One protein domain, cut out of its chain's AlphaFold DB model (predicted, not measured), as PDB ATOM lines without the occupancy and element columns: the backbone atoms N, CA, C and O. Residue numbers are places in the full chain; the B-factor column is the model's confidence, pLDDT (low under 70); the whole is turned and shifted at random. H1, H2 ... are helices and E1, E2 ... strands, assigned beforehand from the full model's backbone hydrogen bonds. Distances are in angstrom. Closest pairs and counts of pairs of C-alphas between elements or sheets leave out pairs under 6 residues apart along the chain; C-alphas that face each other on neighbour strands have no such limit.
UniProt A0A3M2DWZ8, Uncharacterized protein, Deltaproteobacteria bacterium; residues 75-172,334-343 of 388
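AT A GLANCE: This is residues 75 to 172 and 334 to 343 of the 388 residues of an uncharacterized protein of Deltaproteobacteria bacterium (UniProt A0A3M2DWZ8). One strongly twisted sheet of six strands runs through the body, its strands' lines turning by 161 degrees from edge to edge, with H1 near its E1 edge and H3 near its E2 edge on the same face. H2 only grazes the sheet. The printed part has 108 residues, in the order H1 H2 E1 E2 E3 E4 E5 H3 E6; the mixed sheet runs E1 E5 E6 E4 E3 E2. The class is mixed, helices and strands, with 51 residues in named elements, under half. The whole is compact, radius of gyration of the C-alphas 13.1 A, spanning 36 by 30 by 23 A.

IN THESE COORDINATES: E1 is residues 93 to 97, 14.0 A; E5 147 to 154, 19.7 A, bending by 69 degrees at residue 150; E6 336 to 340; E4 129 to 134, 16.8 A; E3 117 to 121; E2 106 to 108. H1, residues 79 to 84, begins at C-alpha 79 (121.325, 140.893, 141.474); H2 is 86 to 89 and H3 161 to 169, 12.1 A. E6 ends at C-alpha 340 (133.934, 135.618, 139.264).

HOW THE PARTS SIT: E6 and E4 are parallel, N 338 to O 130 being 2.8 A. E5 is antiparallel to E6, N 153 to O 337 2.8 A, and to E1, N 94 to O 150 2.9 A. E2, E3 and E4 form a meander, each strand the antiparallel neighbour of the one before, in two hairpins: N 106 to O 119 is 2.8 A, N 118 to O 133 2.8 A. H1 is at a height of 7.8 A over the sheet; its closest C-alphas to E1 are Ala 79 and Ala 96, 6.4 A. H3's height is 9.0 A; its closest C-alphas to E2 are Leu 164 and Ala 106, 8.0 A. H1 and H3 are apart. In H1 and H3 every O i to N i+4 pair is within hydrogen-bond range; H2 is too short for one.

THE WHOLE: The C-alphas farthest apart, Ala 77 and Ala 112, are 37.6 A apart. Residues 173 to 333 are cut out, leaving 22.3 A between C-alphas 172 and 334. E4 to E5 is a long link. Residues 111 to 115, 137 and 139 to 143 have pLDDT under 70.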
ATOM      1  N   ALA A  75     124.674 140.418 129.779       96.69
ATOM      2  CA  ALA A  75     124.371 141.479 130.728       96.69
ATOM      3  C   ALA A  75     123.011 141.248 131.403       96.69
ATOM      4  O   ALA A  75     122.009 140.956 130.745       96.69
ATOM      5  N   VAL A  76     122.995 141.407 132.720       96.62
ATOM      6  CA  VAL A  76     121.817 141.382 133.584       96.62
ATOM      7  C   VAL A  76     121.819 142.677 134.393       96.62
ATOM      8  O   VAL A  76     122.881 143.151 134.797       96.62
ATOM      9  N   ALA A  77     120.643 143.276 134.589       92.81
ATOM     10  CA  ALA A  77     120.532 144.612 135.174       92.81
ATOM     11  C   ALA A  77     121.133 144.692 136.590       92.81
ATOM     12  O   ALA A  77     121.943 145.577 136.868       92.81
ATOM     13  N   ASP A  78     120.765 143.750 137.458       92.94
ATOM     14  CA  ASP A  78     121.176 143.703 138.859       92.94
ATOM     15  C   ASP A  78     121.087 142.276 139.438       92.94
ATOM     16  O   ASP A  78     120.758 141.304 138.747       92.94
ATOM     17  N   ALA A  79     121.398 142.149 140.731       93.81
ATOM     18  CA  ALA A  79     121.325 140.893 141.474       93.81
ATOM     19  C   ALA A  79     119.910 140.284 141.524       93.81
ATOM     20  O   ALA A  79     119.769 139.060 141.508       93.81
ATOM     21  N   ALA A  80     118.866 141.116 141.588       93.12
ATOM     22  CA  ALA A  80     117.485 140.654 141.686       93.12
ATOM     23  C   ALA A  80     117.022 140.038 140.361       93.12
ATOM     24  O   ALA A  80     116.470 138.938 140.359       93.12
ATOM     25  N   ALA A  81     117.325 140.689 139.235       94.94
ATOM     26  CA  ALA A  81     117.082 140.154 137.899       94.94
ATOM     27  C   ALA A  81     117.860 138.849 137.658       94.94
ATOM     28  O   ALA A  81     117.319 137.897 137.098       94.94
ATOM     29  N   LEU A  82     119.105 138.766 138.143       95.88
ATOM     30  CA  LEU A  82     119.909 137.544 138.052       95.88
ATOM     31  C   LEU A  82     119.259 136.378 138.807       95.88
ATOM     32  O   LEU A  82     119.223 135.263 138.286       95.88
ATOM     33  N   LEU A  83     118.726 136.624 140.007       96.25
ATOM     34  CA  LEU A  83     118.028 135.603 140.790       96.25
ATOM     35  C   LEU A  83     116.655 135.234 140.215       96.25
ATOM     36  O   LEU A  83     116.272 134.069 140.291       96.25
ATOM     37  N   ALA A  84     115.933 136.190 139.626       96.44
ATOM     38  CA  ALA A  84     114.646 135.936 138.979       96.44
ATOM     39  C   ALA A  84     114.784 134.975 137.783       96.44
ATOM     40  O   ALA A  84     113.955 134.083 137.616       96.44
ATOM     41  N   ASP A  85     115.870 135.106 137.014       96.88
ATOM     42  CA  ASP A  85     116.167 134.279 135.837       96.88
ATOM     43  C   ASP A  85     117.208 133.171 136.108       96.88
ATOM     44  O   ASP A  85     117.774 132.592 135.171       96.88
ATOM     45  N   ALA A  86     117.483 132.846 137.378       96.38
ATOM     46  CA  ALA A  86     118.589 131.968 137.774       96.38
ATOM     47  C   ALA A  86     118.582 130.606 137.055       96.38
ATOM     48  O   ALA A  86     119.632 130.119 136.629       96.38
ATOM     49  N   ASP A  87     117.404 130.011 136.858       96.56
ATOM     50  CA  ASP A  87     117.251 128.714 136.189       96.56
ATOM     51  C   ASP A  87     117.643 128.755 134.705       96.56
ATOM     52  O   ASP A  87     118.198 127.790 134.178       96.56
ATOM     53  N   ALA A  88     117.397 129.877 134.025       96.81
ATOM     54  CA  ALA A  88     117.784 130.075 132.628       96.81
ATOM     55  C   ALA A  88     119.265 130.470 132.484       96.81
ATOM     56  O   ALA A  88     119.884 130.220 131.440       96.81
ATOM     57  N   LEU A  89     119.821 131.090 133.526       97.31
ATOM     58  CA  LEU A  89     121.187 131.607 133.580       97.31
ATOM     59  C   LEU A  89     122.192 130.629 134.209       97.31
ATOM     60  O   LEU A  89     123.393 130.887 134.172       97.31
ATOM     61  N   VAL A  90     121.749 129.491 134.749       97.44
ATOM     62  CA  VAL A  90     122.654 128.489 135.331       97.44
ATOM     63  C   VAL A  90     123.641 127.940 134.293       97.44
ATOM     64  O   VAL A  90     123.279 127.552 133.177       97.44
ATOM     65  N   ASP A  91     124.914 127.892 134.684       97.00
ATOM     66  CA  ASP A  91     126.064 127.567 133.840       97.00
ATOM     67  C   ASP A  91     126.211 128.473 132.603       97.00
ATOM     68  O   ASP A  91     126.714 128.015 131.576       97.00
ATOM     69  N   ARG A  92     125.754 129.729 132.681       97.81
ATOM     70  CA  ARG A  92     125.955 130.762 131.651       97.81
ATOM     71  C   ARG A  92     127.009 131.773 132.081       97.81
ATOM     72  O   ARG A  92     127.196 132.004 133.278       97.81
ATOM     73  N   PHE A  93     127.664 132.395 131.104       98.06
ATOM     74  CA  PHE A  93     128.559 133.525 131.322       98.06
ATOM     75  C   PHE A  93     127.745 134.817 131.426       98.06
ATOM     76  O   PHE A  93     127.139 135.266 130.452       98.06
ATOM     77  N   VAL A  94     127.691 135.396 132.626       97.81
ATOM     78  CA  VAL A  94     126.839 136.549 132.947       97.81
ATOM     79  C   VAL A  94     127.652 137.711 133.500       97.81
ATOM     80  O   VAL A  94     128.734 137.523 134.058       97.81
ATOM     81  N   ALA A  95     127.110 138.917 133.351       96.44
ATOM     82  CA  ALA A  95     127.599 140.130 133.991       96.44
ATOM     83  C   ALA A  95     126.443 140.806 134.726       96.44
ATOM     84  O   ALA A  95     125.415 141.075 134.107       96.44
ATOM     85  N   ALA A  96     126.606 141.091 136.015       95.06
ATOM     86  CA  ALA A  96     125.585 141.759 136.815       95.06
ATOM     87  C   ALA A  96     126.210 142.812 137.727       95.06
ATOM     88  O   ALA A  96     127.308 142.622 138.254       95.06
ATOM     89  N   ARG A  97     125.489 143.919 137.929       93.88
ATOM     90  CA  ARG A  97     125.835 144.909 138.947       93.88
ATOM     91  C   ARG A  97     125.361 144.406 140.308       93.88
ATOM     92  O   ARG A  97     124.168 144.176 140.498       93.88
ATOM     93  N   THR A  98     126.278 144.233 141.248       92.38
ATOM     94  CA  THR A  98     125.978 143.666 142.569       92.38
ATOM     95  C   THR A  98     126.847 144.311 143.632       92.38
ATOM     96  O   THR A  98     128.025 144.526 143.384       92.38
ATOM     97  N   VAL A  99     126.309 144.553 144.828       91.69
ATOM     98  CA  VAL A  99     127.095 145.094 145.945       91.69
ATOM     99  C   VAL A  99     127.446 143.953 146.905       91.69
ATOM    100  O   VAL A  99     126.545 143.451 147.584       91.69
ATOM    101  N   PRO A 100     128.711 143.501 146.975       92.31
ATOM    102  CA  PRO A 100     129.113 142.496 147.949       92.31
ATOM    103  C   PRO A 100     129.002 143.037 149.366       92.31
ATOM    104  O   PRO A 100     129.411 144.161 149.673       92.31
ATOM    105  N   ASP A 101     128.568 142.172 150.264       90.75
ATOM    106  CA  ASP A 101     128.707 142.383 151.687       90.75
ATOM    107  C   ASP A 101     130.142 142.082 152.129       90.75
ATOM    108  O   ASP A 101     130.493 140.997 152.597       90.75
ATOM    109  N   ARG A 102     131.001 143.084 151.963       88.00
ATOM    110  CA  ARG A 102     132.426 142.988 152.305       88.00
ATOM    111  C   ARG A 102     132.666 142.784 153.800       88.00
ATOM    112  O   ARG A 102     133.735 142.306 154.170       88.00
ATOM    113  N   SER A 103     131.698 143.141 154.647       85.94
ATOM    114  CA  SER A 103     131.800 142.944 156.096       85.94
ATOM    115  C   SER A 103     131.644 141.477 156.495       85.94
ATOM    116  O   SER A 103     132.212 141.066 157.501       85.94
ATOM    117  N   PHE A 104     130.961 140.682 155.667       89.12
ATOM    118  CA  PHE A 104     130.743 139.252 155.870       89.12
ATOM    119  C   PHE A 104     131.467 138.411 154.804       89.12
ATOM    120  O   PHE A 104     130.915 137.492 154.199       89.12
ATOM    121  N   ALA A 105     132.727 138.749 154.528       89.88
ATOM    122  CA  ALA A 105     133.556 137.978 153.610       89.88
ATOM    123  C   ALA A 105     134.092 136.707 154.285       89.88
ATOM    124  O   ALA A 105     134.886 136.776 155.221       89.88
ATOM    125  N   ALA A 106     133.712 135.542 153.761       90.12
ATOM    126  CA  ALA A 106     134.322 134.265 154.106       90.12
ATOM    127  C   ALA A 106     135.530 133.986 153.200       90.12
ATOM    128  O   ALA A 106     135.583 134.424 152.049       90.12
ATOM    129  N   MET A 107     136.498 133.219 153.701       89.12
ATOM    130  CA  MET A 107     137.620 132.733 152.899       89.12
ATOM    131  C   MET A 107     137.514 131.221 152.719       89.12
ATOM    132  O   MET A 107     137.390 130.477 153.690       89.12
ATOM    133  N   VAL A 108     137.597 130.768 151.471       87.44
ATOM    134  CA  VAL A 108     137.671 129.353 151.113       87.44
ATOM    135  C   VAL A 108     139.072 129.075 150.587       87.44
ATOM    136  O   VAL A 108     139.441 129.507 149.496       87.44
ATOM    137  N   ALA A 109     139.869 128.365 151.380       82.25
ATOM    138  CA  ALA A 109     141.239 128.000 151.043       82.25
ATOM    139  C   ALA A 109     141.390 126.476 150.984       82.25
ATOM    140  O   ALA A 109     140.842 125.750 151.811       82.25
ATOM    141  N   THR A 110     142.155 125.989 150.008       70.56
ATOM    142  CA  THR A 110     142.494 124.562 149.857       70.56
ATOM    143  C   THR A 110     143.738 124.158 150.661       70.56
ATOM    144  O   THR A 110     144.119 122.990 150.657       70.56
ATOM    145  N   GLY A 111     144.364 125.099 151.379       68.88
ATOM    146  CA  GLY A 111     145.534 124.876 152.228       68.88
ATOM    147  C   GLY A 111     145.933 126.126 153.018       68.88
ATOM    148  O   GLY A 111     145.258 127.149 152.956       68.88
ATOM    149  N   ALA A 112     147.050 126.054 153.748       59.59
ATOM    150  CA  ALA A 112     147.550 127.134 154.611       59.59
ATOM    151  C   ALA A 112     148.219 128.310 153.859       59.59
ATOM    152  O   ALA A 112     148.723 129.238 154.489       59.59
ATOM    153  N   ALA A 113     148.276 128.263 152.525       58.69
ATOM    154  CA  ALA A 113     148.901 129.303 151.717       58.69
ATOM    155  C   ALA A 113     147.991 130.532 151.546       58.69
ATOM    156  O   ALA A 113     146.767 130.430 151.461       58.69
ATOM    157  N   ILE A 114     148.624 131.702 151.451       56.66
ATOM    158  CA  ILE A 114     147.986 133.005 151.246       56.66
ATOM    159  C   ILE A 114     147.537 133.088 149.779       56.66
ATOM    160  O   ILE A 114     148.317 133.466 148.912       56.66
ATOM    161  N   GLY A 115     146.311 132.658 149.475       66.88
ATOM    162  CA  GLY A 115     145.796 132.669 148.095       66.88
ATOM    163  C   GLY A 115     144.467 131.943 147.886       66.88
ATOM    164  O   GLY A 115     144.240 131.390 146.817       66.88
ATOM    165  N   GLY A 116     143.620 131.876 148.918       83.81
ATOM    166  CA  GLY A 116     142.276 131.308 148.798       83.81
ATOM    167  C   GLY A 116     141.311 132.230 148.051       83.81
ATOM    168  O   GLY A 116     141.649 133.353 147.689       83.81
ATOM    169  N   HIS A 117     140.077 131.773 147.884       89.81
ATOM    170  CA  HIS A 117     139.000 132.570 147.312       89.81
ATOM    171  C   HIS A 117     138.203 133.272 148.406       89.81
ATOM    172  O   HIS A 117     138.001 132.730 149.495       89.81
ATOM    173  N   ARG A 118     137.735 134.482 148.114       91.50
ATOM    174  CA  ARG A 118     136.783 135.201 148.958       91.50
ATOM    175  C   ARG A 118     135.377 134.881 148.498       91.50
ATOM    176  O   ARG A 118     135.075 134.954 147.311       91.50
ATOM    177  N   VAL A 119     134.525 134.552 149.454       94.06
ATOM    178  CA  VAL A 119     133.119 134.252 149.227       94.06
ATOM    179  C   VAL A 119     132.303 135.249 150.027       94.06
ATOM    180  O   VAL A 119     132.406 135.296 151.248       94.06
ATOM    181  N   THR A 120     131.547 136.095 149.335       94.38
ATOM    182  CA  THR A 120     130.790 137.201 149.951       94.38
ATOM    183  C   THR A 120     129.326 137.107 149.549       94.38
ATOM    184  O   THR A 120     129.061 136.884 148.364       94.38
ATOM    185  N   PRO A 121     128.365 137.263 150.474       94.81
ATOM    186  CA  PRO A 121     126.971 137.379 150.083       94.81
ATOM    187  C   PRO A 121     126.754 138.714 149.367       94.81
ATOM    188  O   PRO A 121     127.469 139.691 149.601       94.81
ATOM    189  N   VAL A 122     125.776 138.767 148.470       94.06
ATOM    190  CA  VAL A 122     125.376 140.004 147.795       94.06
ATOM    191  C   VAL A 122     124.260 140.666 148.588       94.06
ATOM    192  O   VAL A 122     123.225 140.052 148.872       94.06
ATOM    193  N   LEU A 123     124.451 141.942 148.912       89.94
ATOM    194  CA  LEU A 123     123.459 142.727 149.630       89.94
ATOM    195  C   LEU A 123     122.142 142.812 148.845       89.94
ATOM    196  O   LEU A 123     122.122 142.837 147.616       89.94
ATOM    197  N   GLY A 124     121.028 142.811 149.576       88.25
ATOM    198  CA  GLY A 124     119.680 142.853 149.005       88.25
ATOM    199  C   GLY A 124     119.183 141.551 148.381       88.25
ATOM    200  O   GLY A 124     118.084 141.526 147.834       88.25
ATOM    201  N   THR A 125     119.937 140.454 148.500       91.69
ATOM    202  CA  THR A 125     119.532 139.144 147.957       91.69
ATOM    203  C   THR A 125     119.043 138.146 149.003       91.69
ATOM    204  O   THR A 125     118.703 137.018 148.649       91.69
ATOM    205  N   GLY A 126     119.011 138.531 150.285       89.00
ATOM    206  CA  GLY A 126     118.687 137.614 151.384       89.00
ATOM    207  C   GLY A 126     119.620 136.401 151.410       89.00
ATOM    208  O   GLY A 126     119.156 135.274 151.551       89.00
ATOM    209  N   ASP A 127     120.911 136.635 151.152       92.06
ATOM    210  CA  ASP A 127     121.960 135.617 151.020       92.06
ATOM    211  C   ASP A 127     121.693 134.538 149.948       92.06
ATOM    212  O   ASP A 127     122.294 133.462 149.963       92.06
ATOM    213  N   ARG A 128     120.808 134.803 148.977       94.88
ATOM    214  CA  ARG A 128     120.546 133.883 147.856       94.88
ATOM    215  C   ARG A 128     121.561 134.015 146.726       94.88
ATOM    216  O   ARG A 128     121.651 133.106 145.910       94.88
ATOM    217  N   LEU A 129     122.337 135.097 146.664       96.69
ATOM    218  CA  LEU A 129     123.446 135.247 145.720       96.69
ATOM    219  C   LEU A 129     124.756 135.478 146.468       96.69
ATOM    220  O   LEU A 129     124.841 136.341 147.338       96.69
ATOM    221  N   TRP A 130     125.787 134.738 146.075       97.25
ATOM    222  CA  TRP A 130     127.141 134.860 146.599       97.25
ATOM    223  C   TRP A 130     128.127 135.129 145.467       97.25
ATOM    224  O   TRP A 130     127.999 134.580 144.374       97.25
ATOM    225  N   LEU A 131     129.137 135.949 145.730       95.88
ATOM    226  CA  LEU A 131     130.265 136.160 144.831       95.88
ATOM    227  C   LEU A 131     131.437 135.321 145.306       95.88
ATOM    228  O   LEU A 131     131.816 135.400 146.473       95.88
ATOM    229  N   TRP A 132     132.016 134.555 144.391       94.56
ATOM    230  CA  TRP A 132     133.280 133.860 144.578       94.56
ATOM    231  C   TRP A 132     134.349 134.599 143.789       94.56
ATOM    232  O   TRP A 132     134.310 134.580 142.560       94.56
ATOM    233  N   ALA A 133     135.273 135.255 144.481       90.19
ATOM    234  CA  ALA A 133     136.326 136.074 143.891       90.19
ATOM    235  C   ALA A 133     137.716 135.607 144.303       90.19
ATOM    236  O   ALA A 133     137.888 134.984 145.355       90.19
ATOM    237  N   ASP A 134     138.716 135.908 143.476       85.94
ATOM    238  CA  ASP A 134     140.109 135.718 143.862       85.94
ATOM    239  C   ASP A 134     140.405 136.511 145.149       85.94
ATOM    240  O   ASP A 134     140.126 137.707 145.267       85.94
ATOM    241  N   GLY A 135     140.902 135.816 146.172       79.94
ATOM    242  CA  GLY A 135     141.279 136.437 147.436       79.94
ATOM    243  C   GLY A 135     142.684 137.024 147.415       79.94
ATOM    244  O   GLY A 135     143.042 137.718 148.375       79.94
ATOM    245  N   ASN A 136     143.458 136.764 146.356       80.19
ATOM    246  CA  ASN A 136     144.793 137.299 146.174       80.19
ATOM    247  C   ASN A 136     144.738 138.758 145.670       80.19
ATOM    248  O   ASN A 136     144.371 139.012 144.521       80.19
ATOM    249  N   PRO A 137     145.151 139.737 146.496       69.56
ATOM    250  CA  PRO A 137     145.093 141.149 146.121       69.56
ATOM    251  C   PRO A 137     146.066 141.528 144.996       69.56
ATOM    252  O   PRO A 137     145.947 142.617 144.448       69.56
ATOM    253  N   TRP A 138     147.036 140.669 144.666       71.25
ATOM    254  CA  TRP A 138     148.035 140.936 143.629       71.25
ATOM    255  C   TRP A 138     147.568 140.540 142.225       71.25
ATOM    256  O   TRP A 138     148.122 141.028 141.242       71.25
ATOM    257  N   THR A 139     146.585 139.642 142.130       68.88
ATOM    258  CA  THR A 139     146.059 139.109 140.861       68.88
ATOM    259  C   THR A 139     144.618 139.513 140.596       68.88
ATOM    260  O   THR A 139     144.204 139.505 139.440       68.88
ATOM    261  N   ALA A 140     143.872 139.900 141.633       67.12
ATOM    262  CA  ALA A 140     142.512 140.386 141.480       67.12
ATOM    263  C   ALA A 140     142.484 141.691 140.664       67.12
ATOM    264  O   ALA A 140     143.093 142.692 141.051       67.12
ATOM    265  N   GLU A 141     141.744 141.701 139.552       65.94
ATOM    266  CA  GLU A 141     141.422 142.946 138.853       65.94
ATOM    267  C   GLU A 141     140.535 143.815 139.770       65.94
ATOM    268  O   GLU A 141     139.491 143.346 140.238       65.94
ATOM    269  N   PRO A 142     140.906 145.078 140.055       62.97
ATOM    270  CA  PRO A 142     140.080 145.955 140.876       62.97
ATOM    271  C   PRO A 142     138.756 146.274 140.167       62.97
ATOM    272  O   PRO A 142     138.694 147.121 139.274       62.97
ATOM    273  N   ALA A 143     137.673 145.612 140.570       65.00
ATOM    274  CA  ALA A 143     136.326 145.924 140.104       65.00
ATOM    275  C   ALA A 143     135.734 147.055 140.959       65.00
ATOM    276  O   ALA A 143     135.133 146.822 142.007       65.00
ATOM    277  N   HIS A 144     135.947 148.302 140.533       74.06
ATOM    278  CA  HIS A 144     135.399 149.487 141.211       74.06
ATOM    279  C   HIS A 144     134.001 149.880 140.722       74.06
ATOM    280  O   HIS A 144     133.349 150.722 141.333       74.06
ATOM    281  N   ASP A 145     133.536 149.295 139.619       85.00
ATOM    282  CA  ASP A 145     132.231 149.587 139.026       85.00
ATOM    283  C   ASP A 145     131.095 148.730 139.606       85.00
ATOM    284  O   ASP A 145     129.939 148.926 139.219       85.00
ATOM    285  N   GLU A 146     131.416 147.824 140.541       89.62
ATOM    286  CA  GLU A 146     130.510 146.832 141.134       89.62
ATOM    287  C   GLU A 146     129.852 145.924 140.076       89.62
ATOM    288  O   GLU A 146     128.765 145.386 140.299       89.62
ATOM    289  N   VAL A 147     130.481 145.762 138.902       93.06
ATOM    290  CA  VAL A 147     130.021 144.861 137.839       93.06
ATOM    291  C   VAL A 147     130.852 143.589 137.868       93.06
ATOM    292  O   VAL A 147     131.998 143.546 137.426       93.06
ATOM    293  N   TYR A 148     130.235 142.512 138.334       93.69
ATOM    294  CA  TYR A 148     130.884 141.216 138.446       93.69
ATOM    295  C   TYR A 148     130.534 140.342 137.250       93.69
ATOM    296  O   TYR A 148     129.388 140.309 136.793       93.69
ATOM    297  N   ARG A 149     131.543 139.642 136.723       95.00
ATOM    298  CA  ARG A 149     131.444 138.816 135.515       95.00
ATOM    299  C   ARG A 149     131.935 137.417 135.816       95.00
ATOM    300  O   ARG A 149     132.980 137.260 136.444       95.00
ATOM    301  N   GLY A 150     131.212 136.412 135.347       95.88
ATOM    302  CA  GLY A 150     131.587 135.038 135.631       95.88
ATOM    303  C   GLY A 150     130.522 134.024 135.272       95.88
ATOM    304  O   GLY A 150     129.518 134.336 134.627       95.88
ATOM    305  N   ARG A 151     130.745 132.789 135.717       97.75
ATOM    306  CA  ARG A 151     129.786 131.702 135.544       97.75
ATOM    307  C   ARG A 151     128.821 131.655 136.716       97.75
ATOM    308  O   ARG A 151     129.237 131.539 137.868       97.75
ATOM    309  N   LEU A 152     127.525 131.678 136.424       98.12
ATOM    310  CA  LEU A 152     126.508 131.480 137.451       98.12
ATOM    311  C   LEU A 152     126.323 129.986 137.745       98.12
ATOM    312  O   LEU A 152     126.078 129.187 136.841       98.12
ATOM    313  N   ARG A 153     126.407 129.592 139.013       97.81
ATOM    314  CA  ARG A 153     126.293 128.199 139.465       97.81
ATOM    315  C   ARG A 153     125.290 128.087 140.600       97.81
ATOM    316  O   ARG A 153     125.217 128.967 141.449       97.81
ATOM    317  N   ARG A 154     124.570 126.965 140.670       97.62
ATOM    318  CA  ARG A 154     123.873 126.603 141.911       97.62
ATOM    319  C   ARG A 154     124.911 126.336 142.985       97.62
ATOM    320  O   ARG A 154     125.840 125.562 142.753       97.62
ATOM    321  N   ALA A 155     124.726 126.928 144.152       96.38
ATOM    322  CA  ALA A 155     125.672 126.796 145.241       96.38
ATOM    323  C   ALA A 155     125.773 125.334 145.710       96.38
ATOM    324  O   ALA A 155     126.873 124.807 145.836       96.38
ATOM    325  N   ALA A 156     124.645 124.616 145.774       96.31
ATOM    326  CA  ALA A 156     124.597 123.179 146.065       96.31
ATOM    327  C   ALA A 156     125.405 122.285 145.100       96.31
ATOM    328  O   ALA A 156     125.734 121.153 145.443       96.31
ATOM    329  N   ALA A 157     125.747 122.775 143.903       94.81
ATOM    330  CA  ALA A 157     126.566 122.050 142.933       94.81
ATOM    331  C   ALA A 157     128.076 122.314 143.094       94.81
ATOM    332  O   ALA A 157     128.862 121.899 142.237       94.81
ATOM    333  N   LEU A 158     128.490 123.048 144.132       94.31
ATOM    334  CA  LEU A 158     129.883 123.387 144.403       94.31
ATOM    335  C   LEU A 158     130.418 122.575 145.590       94.31
ATOM    336  O   LEU A 158     129.739 122.443 146.608       94.31
ATOM    337  N   PRO A 159     131.654 122.051 145.507       92.44
ATOM    338  CA  PRO A 159     132.181 121.120 146.505       92.44
ATOM    339  C   PRO A 159     132.389 121.752 147.889       92.44
ATOM    340  O   PRO A 159     132.288 121.064 148.899       92.44
ATOM    341  N   PHE A 160     132.655 123.059 147.956       90.69
ATOM    342  CA  PHE A 160     132.865 123.779 149.217       90.69
ATOM    343  C   PHE A 160     131.557 124.205 149.900       90.69
ATOM    344  O   PHE A 160     131.582 124.688 151.030       90.69
ATOM    345  N   PHE A 161     130.412 124.064 149.231       92.81
ATOM    346  CA  PHE A 161     129.156 124.644 149.695       92.81
ATOM    347  C   PHE A 161     128.653 124.103 151.040       92.81
ATOM    348  O   PHE A 161     128.255 124.919 151.872       92.81
ATOM    349  N   PRO A 162     128.722 122.786 151.335       94.19
ATOM    350  CA  PRO A 162     128.356 122.287 152.661       94.19
ATOM    351  C   PRO A 162     129.199 122.914 153.779       94.19
ATOM    352  O   PRO A 162     128.668 123.252 154.835       94.19
ATOM    353  N   ALA A 163     130.496 123.124 153.531       93.50
ATOM    354  CA  ALA A 163     131.400 123.758 154.487       93.50
ATOM    355  C   ALA A 163     131.093 125.252 154.659       93.50
ATOM    356  O   ALA A 163     131.053 125.730 155.789       93.50
ATOM    357  N   LEU A 164     130.809 125.973 153.566       92.94
ATOM    358  CA  LEU A 164     130.374 127.373 153.623       92.94
ATOM    359  C   LEU A 164     129.084 127.515 154.437       92.94
ATOM    360  O   LEU A 164     129.022 128.326 155.351       92.94
ATOM    361  N   ARG A 165     128.071 126.691 154.154       94.62
ATOM    362  CA  ARG A 165     126.801 126.709 154.888       94.62
ATOM    363  C   ARG A 165     127.000 126.453 156.380       94.62
ATOM    364  O   ARG A 165     126.438 127.176 157.194       94.62
ATOM    365  N   ALA A 166     127.804 125.450 156.734       94.38
ATOM    366  CA  ALA A 166     128.122 125.155 158.128       94.38
ATOM    367  C   ALA A 166     128.888 126.305 158.798       94.38
ATOM    368  O   ALA A 166     128.601 126.649 159.940       94.38
ATOM    369  N   TYR A 167     129.837 126.924 158.091       93.38
ATOM    370  CA  TYR A 167     130.565 128.092 158.583       93.38
ATOM    371  C   TYR A 167     129.617 129.256 158.890       93.38
ATOM    372  O   TYR A 167     129.671 129.792 159.994       93.38
ATOM    373  N   VAL A 168     128.731 129.597 157.945       93.75
ATOM    374  CA  VAL A 168     127.764 130.697 158.069       93.75
ATOM    375  C   VAL A 168     126.771 130.443 159.201       93.75
ATOM    376  O   VAL A 168     126.565 131.326 160.025       93.75
ATOM    377  N   ALA A 169     126.223 129.229 159.302       93.31
ATOM    378  CA  ALA A 169     125.278 128.864 160.361       93.31
ATOM    379  C   ALA A 169     125.880 128.935 161.778       93.31
ATOM    380  O   ALA A 169     125.145 129.072 162.750       93.31
ATOM    381  N   ASN A 170     127.209 128.837 161.891       94.00
ATOM    382  CA  ASN A 170     127.934 128.938 163.157       94.00
ATOM    383  C   ASN A 170     128.451 130.357 163.450       94.00
ATOM    384  O   ASN A 170     129.074 130.558 164.493       94.00
ATOM    385  N   GLN A 171     128.246 131.328 162.551       92.31
ATOM    386  CA  GLN A 171     128.609 132.714 162.835       92.31
ATOM    387  C   GLN A 171     127.561 133.372 163.741       92.31
ATOM    388  O   GLN A 171     126.364 133.109 163.590       92.31
ATOM    389  N   PRO A 172     127.982 134.253 164.666       91.25
ATOM    390  CA  PRO A 172     127.036 135.098 165.376       91.25
ATOM    391  C   PRO A 172     126.269 135.990 164.380       91.25
ATOM    392  O   PRO A 172     126.809 136.320 163.316       91.25
ATOM    393  N   ASP A 334     118.457 127.059 147.578       95.69
ATOM    394  CA  ASP A 334     118.414 127.575 146.220       95.69
ATOM    395  C   ASP A 334     119.458 128.672 145.961       95.69
ATOM    396  O   ASP A 334     119.404 129.326 144.919       95.69
ATOM    397  N   ALA A 335     120.413 128.870 146.877       97.50
ATOM    398  CA  ALA A 335     121.452 129.874 146.715       97.50
ATOM    399  C   ALA A 335     122.256 129.654 145.422       97.50
ATOM    400  O   ALA A 335     122.542 128.529 144.993       97.50
ATOM    401  N   MET A 336     122.667 130.764 144.824       98.25
ATOM    402  CA  MET A 336     123.484 130.837 143.625       98.25
ATOM    403  C   MET A 336     124.848 131.433 143.965       98.25
ATOM    404  O   MET A 336     124.974 132.275 144.853       98.25
ATOM    405  N   VAL A 337     125.874 131.016 143.232       97.62
ATOM    406  CA  VAL A 337     127.217 131.589 143.306       97.62
ATOM    407  C   VAL A 337     127.614 132.078 141.925       97.62
ATOM    408  O   VAL A 337     127.565 131.317 140.956       97.62
ATOM    409  N   LEU A 338     128.024 133.336 141.836       97.50
ATOM    410  CA  LEU A 338     128.727 133.859 140.678       97.50
ATOM    411  C   LEU A 338     130.219 133.582 140.869       97.50
ATOM    412  O   LEU A 338     130.864 134.194 141.721       97.50
ATOM    413  N   LEU A 339     130.751 132.632 140.097       95.69
ATOM    414  CA  LEU A 339     132.181 132.338 140.039       95.69
ATOM    415  C   LEU A 339     132.855 133.428 139.218       95.69
ATOM    416  O   LEU A 339     132.920 133.344 137.988       95.69
ATOM    417  N   THR A 340     133.263 134.492 139.905       91.50
ATOM    418  CA  THR A 340     133.934 135.618 139.264       91.50
ATOM    419  C   THR A 340     135.279 135.131 138.722       91.50
ATOM    420  O   THR A 340     135.885 134.217 139.281       91.50
ATOM    421  N   ASP A 341     135.662 135.647 137.557       84.06
ATOM    422  CA  ASP A 341     136.846 135.250 136.775       84.06
ATOM    423  C   ASP A 341     136.737 133.956 135.947       84.06
ATOM    424  O   ASP A 341     137.587 133.713 135.084       84.06
ATOM    425  N   GLU A 342     135.661 133.166 136.070       93.56
ATOM    426  CA  GLU A 342     135.414 132.080 135.112       93.56
ATOM    427  C   GLU A 342     134.980 132.633 133.746       93.56
ATOM    428  O   GLU A 342     133.902 133.212 133.594       93.56
ATOM    429  N   ARG A 343     135.816 132.409 132.722       95.50
ATOM    430  CA  ARG A 343     135.551 132.786 131.323       95.50
ATOM    431  C   ARG A 343     135.414 131.540 130.442       95.50
ATOM    432  O   ARG A 343     136.210 130.614 130.611       95.50
TER     433      ARG A 343